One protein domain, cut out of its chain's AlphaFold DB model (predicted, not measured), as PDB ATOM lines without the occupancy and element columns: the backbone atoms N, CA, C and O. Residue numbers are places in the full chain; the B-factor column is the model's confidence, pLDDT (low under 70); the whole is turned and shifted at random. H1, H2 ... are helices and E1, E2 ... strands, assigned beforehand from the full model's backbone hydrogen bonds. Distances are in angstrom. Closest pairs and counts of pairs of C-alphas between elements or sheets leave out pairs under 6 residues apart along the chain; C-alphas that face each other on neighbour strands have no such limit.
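AT A GLANCE: This is residues 176 to 273 of the 321 residues of an uncharacterized protein of bacterium (UniProt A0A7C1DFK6). Three helices, H1, H2 and H3, set at steep angles to one another, make a small head with the two-stranded ribbon E1 and E4, and a long arm reaches out from it. The arm ends in the hairpin E2 and E3, and the short H4 sits on the way back to E4. The printed part has 98 residues, in the order H1 H2 H3 E1 E2 E3 H4 E4, mixed in class, with both two-stranded sheets antiparallel. It is only just loose, close to compact, with a radius of gyration of the C-alphas of 15.2 A and spans of 47 by 32 by 22 A.

IN THESE COORDINATES: Residues 176 to 187 hold no named element. H1, residues 188 to 200, begins at C-alpha 188 (123.179, 161.907, 112.630) and is 18.7 A long. H2 is residues 205 to 211, H3 220 to 232, 18.2 A, E1 236 to 240, 13.2 A, E2 246 to 249, E3 252 to 255 and H4 258 to 262. E4, residues 266 to 270, 13.3 A, ends at C-alpha 270 (127.981, 157.049, 127.526).

HOW THE PARTS SIT: H1 touches H2 with residues 192 to 197 alone, the closest C-alphas being Cys 193 and Leu 208, 6.4 A. H1 touches H3 with residues 189 to 193 alone, closest at Gln 190 and Asn 226, 6.0 A. E1 and E4 have N 237 and O 269 at 2.8 A; in the hairpin E2 and E3, N 247 and O 254 are 2.8 A apart, both within hydrogen-bond range. Every O i to N i+4 pair is within range in H1, H3 and H4; H2 has 1 of 3, and 2 of 4 O i to N i+3 pairs. H4 touches no helix.

THE WHOLE: The farthest C-alphas, Asp 215 and Phe 250, are 49.5 A apart. The printed part has no cut and no long link. Residues 214 to 216 are under pLDDT 70.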
ATOM      1  N   ILE A 176     142.121 159.457 129.897       72.94
ATOM      2  CA  ILE A 176     142.074 160.913 129.803       72.94
ATOM      3  C   ILE A 176     140.599 161.291 129.842       72.94
ATOM      4  O   ILE A 176     139.855 161.186 128.864       72.94
ATOM      5  N   VAL A 177     140.155 161.694 131.027       83.62
ATOM      6  CA  VAL A 177     138.783 162.116 131.262       83.62
ATOM      7  C   VAL A 177     138.626 163.533 130.720       83.62
ATOM      8  O   VAL A 177     138.889 164.512 131.413       83.62
ATOM      9  N   HIS A 178     138.175 163.657 129.473       87.00
ATOM     10  CA  HIS A 178     137.800 164.959 128.920       87.00
ATOM     11  C   HIS A 178     136.568 165.529 129.651       87.00
ATOM     12  O   HIS A 178     135.666 164.763 130.016       87.00
ATOM     13  N   PRO A 179     136.485 166.845 129.901       91.38
ATOM     14  CA  PRO A 179     135.258 167.454 130.404       91.38
ATOM     15  C   PRO A 179     134.137 167.327 129.364       91.38
ATOM     16  O   PRO A 179     134.392 167.347 128.161       91.38
ATOM     17  N   ILE A 180     132.893 167.197 129.827       94.44
ATOM     18  CA  ILE A 180     131.720 167.141 128.945       94.44
ATOM     19  C   ILE A 180     131.523 168.523 128.310       94.44
ATOM     20  O   ILE A 180     131.330 169.504 129.028       94.44
ATOM     21  N   SER A 181     131.535 168.592 126.978       93.62
ATOM     22  CA  SER A 181     131.282 169.814 126.212       93.62
ATOM     23  C   SER A 181     130.078 169.647 125.284       93.62
ATOM     24  O   SER A 181     130.071 168.796 124.395       93.62
ATOM     25  N   LEU A 182     129.064 170.494 125.480       93.44
ATOM     26  CA  LEU A 182     127.853 170.587 124.654       93.44
ATOM     27  C   LEU A 182     127.857 171.888 123.837       93.44
ATOM     28  O   LEU A 182     126.921 172.686 123.850       93.44
ATOM     29  N   ASP A 183     128.961 172.141 123.145       92.25
ATOM     30  CA  ASP A 183     129.184 173.333 122.324       92.25
ATOM     31  C   ASP A 183     128.861 173.121 120.834       92.25
ATOM     32  O   ASP A 183     128.898 174.074 120.058       92.25
ATOM     33  N   PHE A 184     128.481 171.907 120.435       94.31
ATOM     34  CA  PHE A 184     128.216 171.526 119.047       94.31
ATOM     35  C   PHE A 184     126.888 170.770 118.908       94.31
ATOM     36  O   PHE A 184     126.337 170.266 119.885       94.31
ATOM     37  N   ILE A 185     126.353 170.702 117.687       94.69
ATOM     38  CA  ILE A 185     125.165 169.900 117.372       94.69
ATOM     39  C   ILE A 185     125.655 168.562 116.808       94.69
ATOM     40  O   ILE A 185     126.244 168.578 115.725       94.69
ATOM     41  N   PRO A 186     125.395 167.422 117.474       96.00
ATOM     42  CA  PRO A 186     125.835 166.125 116.979       96.00
ATOM     43  C   PRO A 186     125.327 165.817 115.566       96.00
ATOM     44  O   PRO A 186     124.197 166.169 115.190       96.00
ATOM     45  N   THR A 187     126.162 165.145 114.780       95.31
ATOM     46  CA  THR A 187     125.790 164.587 113.475       95.31
ATOM     47  C   THR A 187     124.792 163.442 113.653       95.31
ATOM     48  O   THR A 187     124.603 162.914 114.750       95.31
ATOM     49  N   ARG A 188     124.119 163.035 112.571       92.88
ATOM     50  CA  ARG A 188     123.179 161.907 112.630       92.88
ATOM     51  C   ARG A 188     123.883 160.609 113.041       92.88
ATOM     52  O   ARG A 188     123.412 159.932 113.946       92.88
ATOM     53  N   THR A 189     125.054 160.342 112.471       94.12
ATOM     54  CA  THR A 189     125.910 159.196 112.811       94.12
ATOM     55  C   THR A 189     126.332 159.207 114.285       94.12
ATOM     56  O   THR A 189     126.265 158.179 114.957       94.12
ATOM     57  N   GLN A 190     126.700 160.372 114.829       96.12
ATOM     58  CA  GLN A 190     127.016 160.517 116.254       96.12
ATOM     59  C   GLN A 190     125.807 160.235 117.147       96.12
ATOM     60  O   GLN A 190     125.945 159.575 118.175       96.12
ATOM     61  N   LEU A 191     124.619 160.700 116.753       95.75
ATOM     62  CA  LEU A 191     123.390 160.412 117.490       95.75
ATOM     63  C   LEU A 191     123.017 158.937 117.457       95.75
ATOM     64  O   LEU A 191     122.595 158.429 118.486       95.75
ATOM     65  N   LEU A 192     123.204 158.252 116.328       94.12
ATOM     66  CA  LEU A 192     122.996 156.805 116.228       94.12
ATOM     67  C   LEU A 192     123.945 156.038 117.157       94.12
ATOM     68  O   LEU A 192     123.523 155.127 117.865       94.12
ATOM     69  N   CYS A 193     125.214 156.450 117.220       95.38
ATOM     70  CA  CYS A 193     126.179 155.874 118.155       95.38
ATOM     71  C   CYS A 193     125.756 156.099 119.616       95.38
ATOM     72  O   CYS A 193     125.763 155.167 120.418       95.38
ATOM     73  N   LEU A 194     125.359 157.326 119.971       96.75
ATOM     74  CA  LEU A 194     124.877 157.646 121.318       96.75
ATOM     75  C   LEU A 194     123.592 156.885 121.661       96.75
ATOM     76  O   LEU A 194     123.478 156.378 122.770       96.75
ATOM     77  N   ALA A 195     122.664 156.760 120.713       95.44
ATOM     78  CA  ALA A 195     121.435 155.987 120.853       95.44
ATOM     79  C   ALA A 195     121.731 154.524 121.209       95.44
ATOM     80  O   ALA A 195     121.265 154.057 122.244       95.44
ATOM     81  N   GLY A 196     122.588 153.846 120.437       95.19
ATOM     82  CA  GLY A 196     122.994 152.471 120.746       95.19
ATOM     83  C   GLY A 196     123.674 152.341 122.115       95.19
ATOM     84  O   GLY A 196     123.429 151.389 122.856       95.19
ATOM     85  N   LEU A 197     124.487 153.329 122.505       96.50
ATOM     86  CA  LEU A 197     125.120 153.350 123.827       96.50
ATOM     87  C   LEU A 197     124.127 153.569 124.975       96.50
ATOM     88  O   LEU A 197     124.351 153.033 126.056       96.50
ATOM     89  N   PHE A 198     123.042 154.316 124.760       95.81
ATOM     90  CA  PHE A 198     121.976 154.476 125.753       95.81
ATOM     91  C   PHE A 198     121.112 153.220 125.914       95.81
ATOM     92  O   PHE A 198     120.452 153.084 126.938       95.81
ATOM     93  N   GLU A 199     121.089 152.326 124.923       94.88
ATOM     94  CA  GLU A 199     120.354 151.056 124.995       94.88
ATOM     95  C   GLU A 199     121.132 149.962 125.732       94.88
ATOM     96  O   GLU A 199     120.547 149.183 126.477       94.88
ATOM     97  N   SER A 200     122.445 149.876 125.503       94.12
ATOM     98  CA  SER A 200     123.262 148.737 125.955       94.12
ATOM     99  C   SER A 200     124.247 149.063 127.083       94.12
ATOM    100  O   SER A 200     125.038 148.194 127.449       94.12
ATOM    101  N   ASP A 201     124.250 150.298 127.601       93.94
ATOM    102  CA  ASP A 201     125.200 150.896 128.567       93.94
ATOM    103  C   ASP A 201     126.677 150.924 128.124       93.94
ATOM    104  O   ASP A 201     127.455 151.797 128.520       93.94
ATOM    105  N   SER A 202     127.107 149.962 127.313       96.69
ATOM    106  CA  SER A 202     128.430 149.897 126.722       96.69
ATOM    107  C   SER A 202     128.425 149.045 125.463       96.69
ATOM    108  O   SER A 202     127.811 147.981 125.444       96.69
ATOM    109  N   LEU A 203     129.142 149.485 124.433       97.25
ATOM    110  CA  LEU A 203     129.270 148.764 123.165       97.25
ATOM    111  C   LEU A 203     130.710 148.823 122.662       97.25
ATOM    112  O   LEU A 203     131.402 149.820 122.871       97.25
ATOM    113  N   SER A 204     131.167 147.761 122.002       96.50
ATOM    114  CA  SER A 204     132.455 147.749 121.301       96.50
ATOM    115  C   SER A 204     132.353 148.348 119.897       96.50
ATOM    116  O   SER A 204     131.259 148.457 119.344       96.50
ATOM    117  N   ASP A 205     133.489 148.662 119.261       92.88
ATOM    118  CA  ASP A 205     133.524 149.085 117.845       92.88
ATOM    119  C   ASP A 205     132.781 148.114 116.915       92.88
ATOM    120  O   ASP A 205     132.043 148.514 116.015       92.88
ATOM    121  N   THR A 206     132.967 146.815 117.157       91.88
ATOM    122  CA  THR A 206     132.382 145.724 116.369       91.88
ATOM    123  C   THR A 206     130.866 145.617 116.521       91.88
ATOM    124  O   THR A 206     130.216 145.062 115.634       91.88
ATOM    125  N   GLN A 207     130.311 146.153 117.611       94.88
ATOM    126  CA  GLN A 207     128.877 146.209 117.884       94.88
ATOM    127  C   GLN A 207     128.263 147.545 117.465       94.88
ATOM    128  O   GLN A 207     127.156 147.557 116.940       94.88
ATOM    129  N   LEU A 208     128.979 148.654 117.664       94.44
ATOM    130  CA  LEU A 208     128.489 150.003 117.399       94.44
ATOM    131  C   LEU A 208     128.439 150.308 115.898       94.44
ATOM    132  O   LEU A 208     127.451 150.848 115.409       94.44
ATOM    133  N   TYR A 209     129.475 149.918 115.150       94.12
ATOM    134  CA  TYR A 209     129.568 150.220 113.722       94.12
ATOM    135  C   TYR A 209     128.407 149.640 112.887       94.12
ATOM    136  O   TYR A 209     127.826 150.374 112.087       94.12
ATOM    137  N   PRO A 210     127.987 148.371 113.075       91.88
ATOM    138  CA  PRO A 210     126.832 147.824 112.362       91.88
ATOM    139  C   PRO A 210     125.505 148.554 112.616       91.88
ATOM    140  O   PRO A 210     124.638 148.506 111.744       91.88
ATOM    141  N   LEU A 211     125.337 149.233 113.763       89.88
ATOM    142  CA  LEU A 211     124.100 149.955 114.101       89.88
ATOM    143  C   LEU A 211     123.859 151.179 113.213       89.88
ATOM    144  O   LEU A 211     122.722 151.624 113.083       89.88
ATOM    145  N   LEU A 212     124.901 151.701 112.562       87.12
ATOM    146  CA  LEU A 212     124.775 152.823 111.627       87.12
ATOM    147  C   LEU A 212     124.007 152.458 110.346       87.12
ATOM    148  O   LEU A 212     123.568 153.343 109.614       87.12
ATOM    149  N   GLY A 213     123.810 151.161 110.089       78.12
ATOM    150  CA  GLY A 213     123.121 150.670 108.902       78.12
ATOM    151  C   GLY A 213     123.913 150.883 107.607       78.12
ATOM    152  O   GLY A 213     125.013 151.429 107.589       78.12
ATOM    153  N   MET A 214     123.360 150.394 106.494       61.62
ATOM    154  CA  MET A 214     123.894 150.656 105.145       61.62
ATOM    155  C   MET A 214     123.395 151.985 104.565       61.62
ATOM    156  O   MET A 214     123.953 152.470 103.586       61.62
ATOM    157  N   ASP A 215     122.353 152.568 105.157       65.06
ATOM    158  CA  ASP A 215     121.600 153.665 104.547       65.06
ATOM    159  C   ASP A 215     122.376 154.989 104.505       65.06
ATOM    160  O   ASP A 215     122.046 155.867 103.710       65.06
ATOM    161  N   GLU A 216     123.412 155.151 105.334       67.44
ATOM    162  CA  GLU A 216     124.157 156.411 105.422       67.44
ATOM    163  C   GLU A 216     125.448 156.455 104.588       67.44
ATOM    164  O   GLU A 216     126.097 157.498 104.561       67.44
ATOM    165  N   ASN A 217     125.838 155.372 103.895       81.62
ATOM    166  CA  ASN A 217     127.140 155.277 103.204       81.62
ATOM    167  C   ASN A 217     128.331 155.733 104.084       81.62
ATOM    168  O   ASN A 217     129.311 156.292 103.587       81.62
ATOM    169  N   VAL A 218     128.243 155.538 105.402       87.75
ATOM    170  CA  VAL A 218     129.298 155.935 106.340       87.75
ATOM    171  C   VAL A 218     130.424 154.922 106.231       87.75
ATOM    172  O   VAL A 218     130.226 153.744 106.507       87.75
ATOM    173  N   THR A 219     131.611 155.375 105.829       90.50
ATOM    174  CA  THR A 219     132.807 154.527 105.843       90.50
ATOM    175  C   THR A 219     133.292 154.316 107.273       90.50
ATOM    176  O   THR A 219     133.099 155.173 108.141       90.50
ATOM    177  N   TYR A 220     134.003 153.215 107.517       89.31
ATOM    178  CA  TYR A 220     134.583 152.945 108.833       89.31
ATOM    179  C   TYR A 220     135.514 154.069 109.324       89.31
ATOM    180  O   TYR A 220     135.520 154.405 110.504       89.31
ATOM    181  N   GLU A 221     136.262 154.704 108.420       89.69
ATOM    182  CA  GLU A 221     137.101 155.863 108.749       89.69
ATOM    183  C   GLU A 221     136.267 157.052 109.245       89.69
ATOM    184  O   GLU A 221     136.578 157.645 110.278       89.69
ATOM    185  N   THR A 222     135.165 157.357 108.554       91.44
ATOM    186  CA  THR A 222     134.242 158.431 108.949       91.44
ATOM    187  C   THR A 222     133.605 158.121 110.301       91.44
ATOM    188  O   THR A 222     133.492 158.999 111.155       91.44
ATOM    189  N   TYR A 223     133.227 156.863 110.535       93.88
ATOM    190  CA  TYR A 223     132.752 156.399 111.837       93.88
ATOM    191  C   TYR A 223     133.787 156.655 112.942       93.88
ATOM    192  O   TYR A 223     133.454 157.274 113.954       93.88
ATOM    193  N   LEU A 224     135.047 156.256 112.735       93.00
ATOM    194  CA  LEU A 224     136.109 156.461 113.719       93.00
ATOM    195  C   LEU A 224     136.335 157.945 114.027       93.00
ATOM    196  O   LEU A 224     136.527 158.295 115.190       93.00
ATOM    197  N   GLN A 225     136.264 158.818 113.020       95.12
ATOM    198  CA  GLN A 225     136.348 160.269 113.218       95.12
ATOM    199  C   GLN A 225     135.184 160.793 114.072       95.12
ATOM    200  O   GLN A 225     135.408 161.527 115.033       95.12
ATOM    201  N   ASN A 226     133.950 160.365 113.778       95.62
ATOM    202  CA  ASN A 226     132.769 160.762 114.550       95.62
ATOM    203  C   ASN A 226     132.863 160.302 116.015       95.62
ATOM    204  O   ASN A 226     132.527 161.066 116.920       95.62
ATOM    205  N   ILE A 227     133.339 159.079 116.259       96.06
ATOM    206  CA  ILE A 227     133.553 158.540 117.610       96.06
ATOM    207  C   ILE A 227     134.675 159.275 118.337       96.06
ATOM    208  O   ILE A 227     134.518 159.617 119.508       96.06
ATOM    209  N   ALA A 228     135.787 159.552 117.657       95.25
ATOM    210  CA  ALA A 228     136.889 160.314 118.229       95.25
ATOM    211  C   ALA A 228     136.431 161.711 118.673       95.25
ATOM    212  O   ALA A 228     136.775 162.137 119.774       95.25
ATOM    213  N   GLU A 229     135.591 162.383 117.881       96.44
ATOM    214  CA  GLU A 229     134.998 163.666 118.265       96.44
ATOM    215  C   GLU A 229     134.109 163.531 119.513       96.44
ATOM    216  O   GLU A 229     134.242 164.321 120.447       96.44
ATOM    217  N   LEU A 230     133.259 162.498 119.604       97.19
ATOM    218  CA  LEU A 230     132.440 162.250 120.801       97.19
ATOM    219  C   LEU A 230     133.287 162.005 122.061       97.19
ATOM    220  O   LEU A 230     132.926 162.477 123.144       97.19
ATOM    221  N   VAL A 231     134.407 161.286 121.926       96.12
ATOM    222  CA  VAL A 231     135.374 161.063 123.015       96.12
ATOM    223  C   VAL A 231     136.036 162.380 123.419       96.12
ATOM    224  O   VAL A 231     136.071 162.713 124.603       96.12
ATOM    225  N   GLN A 232     136.511 163.159 122.446       95.50
ATOM    226  CA  GLN A 232     137.167 164.448 122.674       95.50
ATOM    227  C   GLN A 232     136.233 165.455 123.358       95.50
ATOM    228  O   GLN A 232     136.657 166.216 124.225       95.50
ATOM    229  N   LYS A 233     134.945 165.436 122.999       96.31
ATOM    230  CA  LYS A 233     133.887 166.250 123.618       96.31
ATOM    231  C   LYS A 233     133.431 165.713 124.979       96.31
ATOM    232  O   LYS A 233     132.548 166.295 125.603       96.31
ATOM    233  N   GLY A 234     134.000 164.597 125.434       96.12
ATOM    234  CA  GLY A 234     133.694 163.978 126.718       96.12
ATOM    235  C   GLY A 234     132.303 163.345 126.802       96.12
ATOM    236  O   GLY A 234     131.897 162.969 127.898       96.12
ATOM    237  N   LEU A 235     131.576 163.208 125.685       96.94
ATOM    238  CA  LEU A 235     130.218 162.642 125.661       96.94
ATOM    239  C   LEU A 235     130.220 161.125 125.862       96.94
ATOM    240  O   LEU A 235     129.264 160.568 126.403       96.94
ATOM    241  N   ILE A 236     131.305 160.466 125.460       97.12
ATOM    242  CA  ILE A 236     131.536 159.039 125.681       97.12
ATOM    243  C   ILE A 236     132.935 158.823 126.263       97.12
ATOM    244  O   ILE A 236     133.864 159.578 125.982       97.12
ATOM    245  N   SER A 237     133.101 157.793 127.089       96.06
ATOM    246  CA  SER A 237     134.420 157.277 127.472       96.06
ATOM    247  C   SER A 237     134.823 156.152 126.535       96.06
ATOM    248  O   SER A 237     133.974 155.342 126.164       96.06
ATOM    249  N   ARG A 238     136.118 156.055 126.234       95.19
ATOM    250  CA  ARG A 238     136.723 154.969 125.461       95.19
ATOM    251  C   ARG A 238     137.657 154.163 126.359       95.19
ATOM    252  O   ARG A 238     138.493 154.731 127.052       95.19
ATOM    253  N   THR A 239     137.541 152.839 126.349       93.88
ATOM    254  CA  THR A 239     138.438 151.935 127.083       93.88
ATOM    255  C   THR A 239     138.886 150.811 126.167       93.88
ATOM    256  O   THR A 239     138.063 150.103 125.599       93.88
ATOM    257  N   ARG A 240     140.195 150.627 126.009       91.00
ATOM    258  CA  ARG A 240     140.728 149.552 125.169       91.00
ATOM    259  C   ARG A 240     140.461 148.189 125.812       91.00
ATOM    260  O   ARG A 240     140.829 147.977 126.964       91.00
ATOM    261  N   ILE A 241     139.864 147.271 125.050       91.19
ATOM    262  CA  ILE A 241     139.567 145.894 125.487       91.19
ATOM    263  C   ILE A 241     140.416 144.839 124.776       91.19
ATOM    264  O   ILE A 241     140.493 143.704 125.241       91.19
ATOM    265  N   SER A 242     141.096 145.193 123.679       85.88
ATOM    266  CA  SER A 242     142.002 144.250 123.020       85.88
ATOM    267  C   SER A 242     143.202 143.908 123.920       85.88
ATOM    268  O   SER A 242     143.826 144.817 124.480       85.88
ATOM    269  N   PRO A 243     143.563 142.614 124.067       81.19
ATOM    270  CA  PRO A 243     144.647 142.208 124.953       81.19
ATOM    271  C   PRO A 243     145.967 142.838 124.506       81.19
ATOM    272  O   PRO A 243     146.335 142.759 123.332       81.19
ATOM    273  N   ARG A 244     146.678 143.463 125.449       79.50
ATOM    274  CA  ARG A 244     148.008 144.028 125.218       79.50
ATOM    275  C   ARG A 244     149.053 142.945 125.464       79.50
ATOM    276  O   ARG A 244     149.268 142.544 126.605       79.50
ATOM    277  N   GLN A 245     149.703 142.463 124.411       81.81
ATOM    278  CA  GLN A 245     150.849 141.563 124.542       81.81
ATOM    279  C   GLN A 245     152.123 142.384 124.385       81.81
ATOM    280  O   GLN A 245     152.746 142.400 123.324       81.81
ATOM    281  N   ILE A 246     152.469 143.118 125.439       84.06
ATOM    282  CA  ILE A 246     153.630 144.006 125.448       84.06
ATOM    283  C   ILE A 246     154.865 143.195 125.833       84.06
ATOM    284  O   ILE A 246     154.907 142.564 126.887       84.06
ATOM    285  N   PHE A 247     155.887 143.241 124.988       82.88
ATOM    286  CA  PHE A 247     157.233 142.784 125.297       82.88
ATOM    287  C   PHE A 247     158.138 144.004 125.436       82.88
ATOM    288  O   PHE A 247     158.189 144.827 124.530       82.88
ATOM    289  N   SER A 248     158.841 144.141 126.558       85.94
ATOM    290  CA  SER A 248     159.783 145.246 126.745       85.94
ATOM    291  C   SER A 248     161.165 144.846 126.237       85.94
ATOM    292  O   SER A 248     161.774 143.912 126.760       85.94
ATOM    293  N   LEU A 249     161.669 145.554 125.225       83.00
ATOM    294  CA  LEU A 249     163.036 145.406 124.734       83.00
ATOM    295  C   LEU A 249     163.814 146.680 125.076       83.00
ATOM    296  O   LEU A 249     163.508 147.750 124.561       83.00
ATOM    297  N   PHE A 250     164.810 146.571 125.962       87.00
ATOM    298  CA  PHE A 250     165.606 147.715 126.445       87.00
ATOM    299  C   PHE A 250     164.763 148.873 127.016       87.00
ATOM    300  O   PHE A 250     165.081 150.039 126.811       87.00
ATOM    301  N   GLY A 251     163.668 148.560 127.716       82.75
ATOM    302  CA  GLY A 251     162.772 149.567 128.295       82.75
ATOM    303  C   GLY A 251     161.751 150.148 127.314       82.75
ATOM    304  O   GLY A 251     160.861 150.870 127.747       82.75
ATOM    305  N   VAL A 252     161.816 149.794 126.025       76.12
ATOM    306  CA  VAL A 252     160.801 150.162 125.032       76.12
ATOM    307  C   VAL A 252     159.725 149.072 124.999       76.12
ATOM    308  O   VAL A 252     160.048 147.923 124.677       76.12
ATOM    309  N   PRO A 253     158.466 149.372 125.358       78.69
ATOM    310  CA  PRO A 253     157.374 148.429 125.189       78.69
ATOM    311  C   PRO A 253     157.088 148.220 123.694       78.69
ATOM    312  O   PRO A 253     157.058 149.149 122.897       78.69
ATOM    313  N   ILE A 254     156.949 146.962 123.281       79.12
ATOM    314  CA  ILE A 254     156.647 146.575 121.902       79.12
ATOM    315  C   ILE A 254     155.476 145.597 121.936       79.12
ATOM    316  O   ILE A 254     155.582 144.490 122.464       79.12
ATOM    317  N   GLU A 255     154.349 145.983 121.339       82.38
ATOM    318  CA  GLU A 255     153.193 145.101 121.147       82.38
ATOM    319  C   GLU A 255     153.560 143.949 120.183       82.38
ATOM    320  O   GLU A 255     153.766 144.156 118.983       82.38
ATOM    321  N   MET A 256     153.632 142.719 120.705       82.88
ATOM    322  CA  MET A 256     154.014 141.515 119.956       82.88
ATOM    323  C   MET A 256     152.948 141.066 118.957       82.88
ATOM    324  O   MET A 256     153.285 140.436 117.953       82.88
ATOM    325  N   ASN A 257     151.669 141.351 119.223       82.12
ATOM    326  CA  ASN A 257     150.578 140.909 118.366       82.12
ATOM    327  C   ASN A 257     150.283 141.952 117.267       82.12
ATOM    328  O   ASN A 257     149.647 142.976 117.539       82.12
ATOM    329  N   PRO A 258     150.659 141.695 115.998       80.00
ATOM    330  CA  PRO A 258     150.463 142.656 114.916       80.00
ATOM    331  C   PRO A 258     148.983 142.900 114.597       80.00
ATOM    332  O   PRO A 258     148.652 143.965 114.075       80.00
ATOM    333  N   LYS A 259     148.089 141.943 114.903       80.19
ATOM    334  CA  LYS A 259     146.643 142.109 114.691       80.19
ATOM    335  C   LYS A 259     146.075 143.164 115.638       80.19
ATOM    336  O   LYS A 259     145.358 144.049 115.183       80.19
ATOM    337  N   ASN A 260     146.457 143.111 116.914       78.44
ATOM    338  CA  ASN A 260     145.996 144.065 117.926       78.44
ATOM    339  C   ASN A 260     146.611 145.449 117.725       78.44
ATOM    340  O   ASN A 260     145.948 146.448 117.974       78.44
ATOM    341  N   ARG A 261     147.851 145.507 117.222       78.25
ATOM    342  CA  ARG A 261     148.515 146.771 116.884       78.25
ATOM    343  C   ARG A 261     147.814 147.527 115.755       78.25
ATOM    344  O   ARG A 261     147.792 148.749 115.774       78.25
ATOM    345  N   ARG A 262     147.297 146.812 114.749       79.75
ATOM    346  CA  ARG A 262     146.618 147.425 113.593       79.75
ATOM    347  C   ARG A 262     145.158 147.748 113.879       79.75
ATOM    348  O   ARG A 262     144.700 148.810 113.490       79.75
ATOM    349  N   ASN A 263     144.465 146.839 114.560       81.56
ATOM    350  CA  ASN A 263     143.045 146.966 114.864       81.56
ATOM    351  C   ASN A 263     142.846 146.840 116.379       81.56
ATOM    352  O   ASN A 263     142.461 145.763 116.854       81.56
ATOM    353  N   PRO A 264     143.165 147.892 117.154       87.00
ATOM    354  CA  PRO A 264     142.771 147.941 118.551       87.00
ATOM    355  C   PRO A 264     141.244 147.909 118.642       87.00
ATOM    356  O   PRO A 264     140.556 148.485 117.804       87.00
ATOM    357  N   GLU A 265     140.726 147.206 119.642       90.06
ATOM    358  CA  GLU A 265     139.291 147.152 119.903       90.06
ATOM    359  C   GLU A 265     139.011 147.923 121.183       90.06
ATOM    360  O   GLU A 265     139.684 147.714 122.206       90.06
ATOM    361  N   PHE A 266     138.031 148.815 121.110       94.62
ATOM    362  CA  PHE A 266     137.624 149.651 122.220       94.62
ATOM    363  C   PHE A 266     136.186 149.355 122.630       94.62
ATOM    364  O   PHE A 266     135.345 148.999 121.808       94.62
ATOM    365  N   LEU A 267     135.934 149.517 123.924       95.81
ATOM    366  CA  LEU A 267     134.624 149.566 124.546       95.81
ATOM    367  C   LEU A 267     134.291 151.026 124.840       95.81
ATOM    368  O   LEU A 267     135.087 151.740 125.459       95.81
ATOM    369  N   TYR A 268     133.108 151.451 124.428       97.38
ATOM    370  CA  TYR A 268     132.598 152.791 124.666       97.38
ATOM    371  C   TYR A 268     131.501 152.751 125.714       97.38
ATOM    372  O   TYR A 268     130.738 151.789 125.776       97.38
ATOM    373  N   LYS A 269     131.418 153.802 126.529       97.38
ATOM    374  CA  LYS A 269     130.316 154.014 127.477       97.38
ATOM    375  C   LYS A 269     129.816 155.450 127.382       97.38
ATOM    376  O   LYS A 269     130.653 156.350 127.234       97.38
ATOM    377  N   PRO A 270     128.502 155.697 127.478       97.56
ATOM    378  CA  PRO A 270     127.981 157.049 127.526       97.56
ATOM    379  C   PRO A 270     128.397 157.715 128.841       97.56
ATOM    380  O   PRO A 270     128.408 157.096 129.903       97.56
ATOM    381  N   ARG A 271     128.757 158.996 128.764       97.31
ATOM    382  CA  ARG A 271     129.037 159.843 129.937       97.31
ATOM    383  C   ARG A 271     127.989 160.927 130.151       97.31
ATOM    384  O   ARG A 271     128.059 161.664 131.130       97.31
ATOM    385  N   ILE A 272     127.054 161.041 129.218       96.56
ATOM    386  CA  ILE A 272     125.930 161.963 129.252       96.56
ATOM    387  C   ILE A 272     124.635 161.161 129.238       96.56
ATOM    388  O   ILE A 272     124.530 160.178 128.514       96.56
ATOM    389  N   ASP A 273     123.636 161.607 129.989       96.31
ATOM    390  CA  ASP A 273     122.318 160.980 129.960       96.31
ATOM    391  C   ASP A 273     121.537 161.387 128.706       96.31
ATOM    392  O   ASP A 273     121.561 162.551 128.283       96.31
TER     393      ASP A 273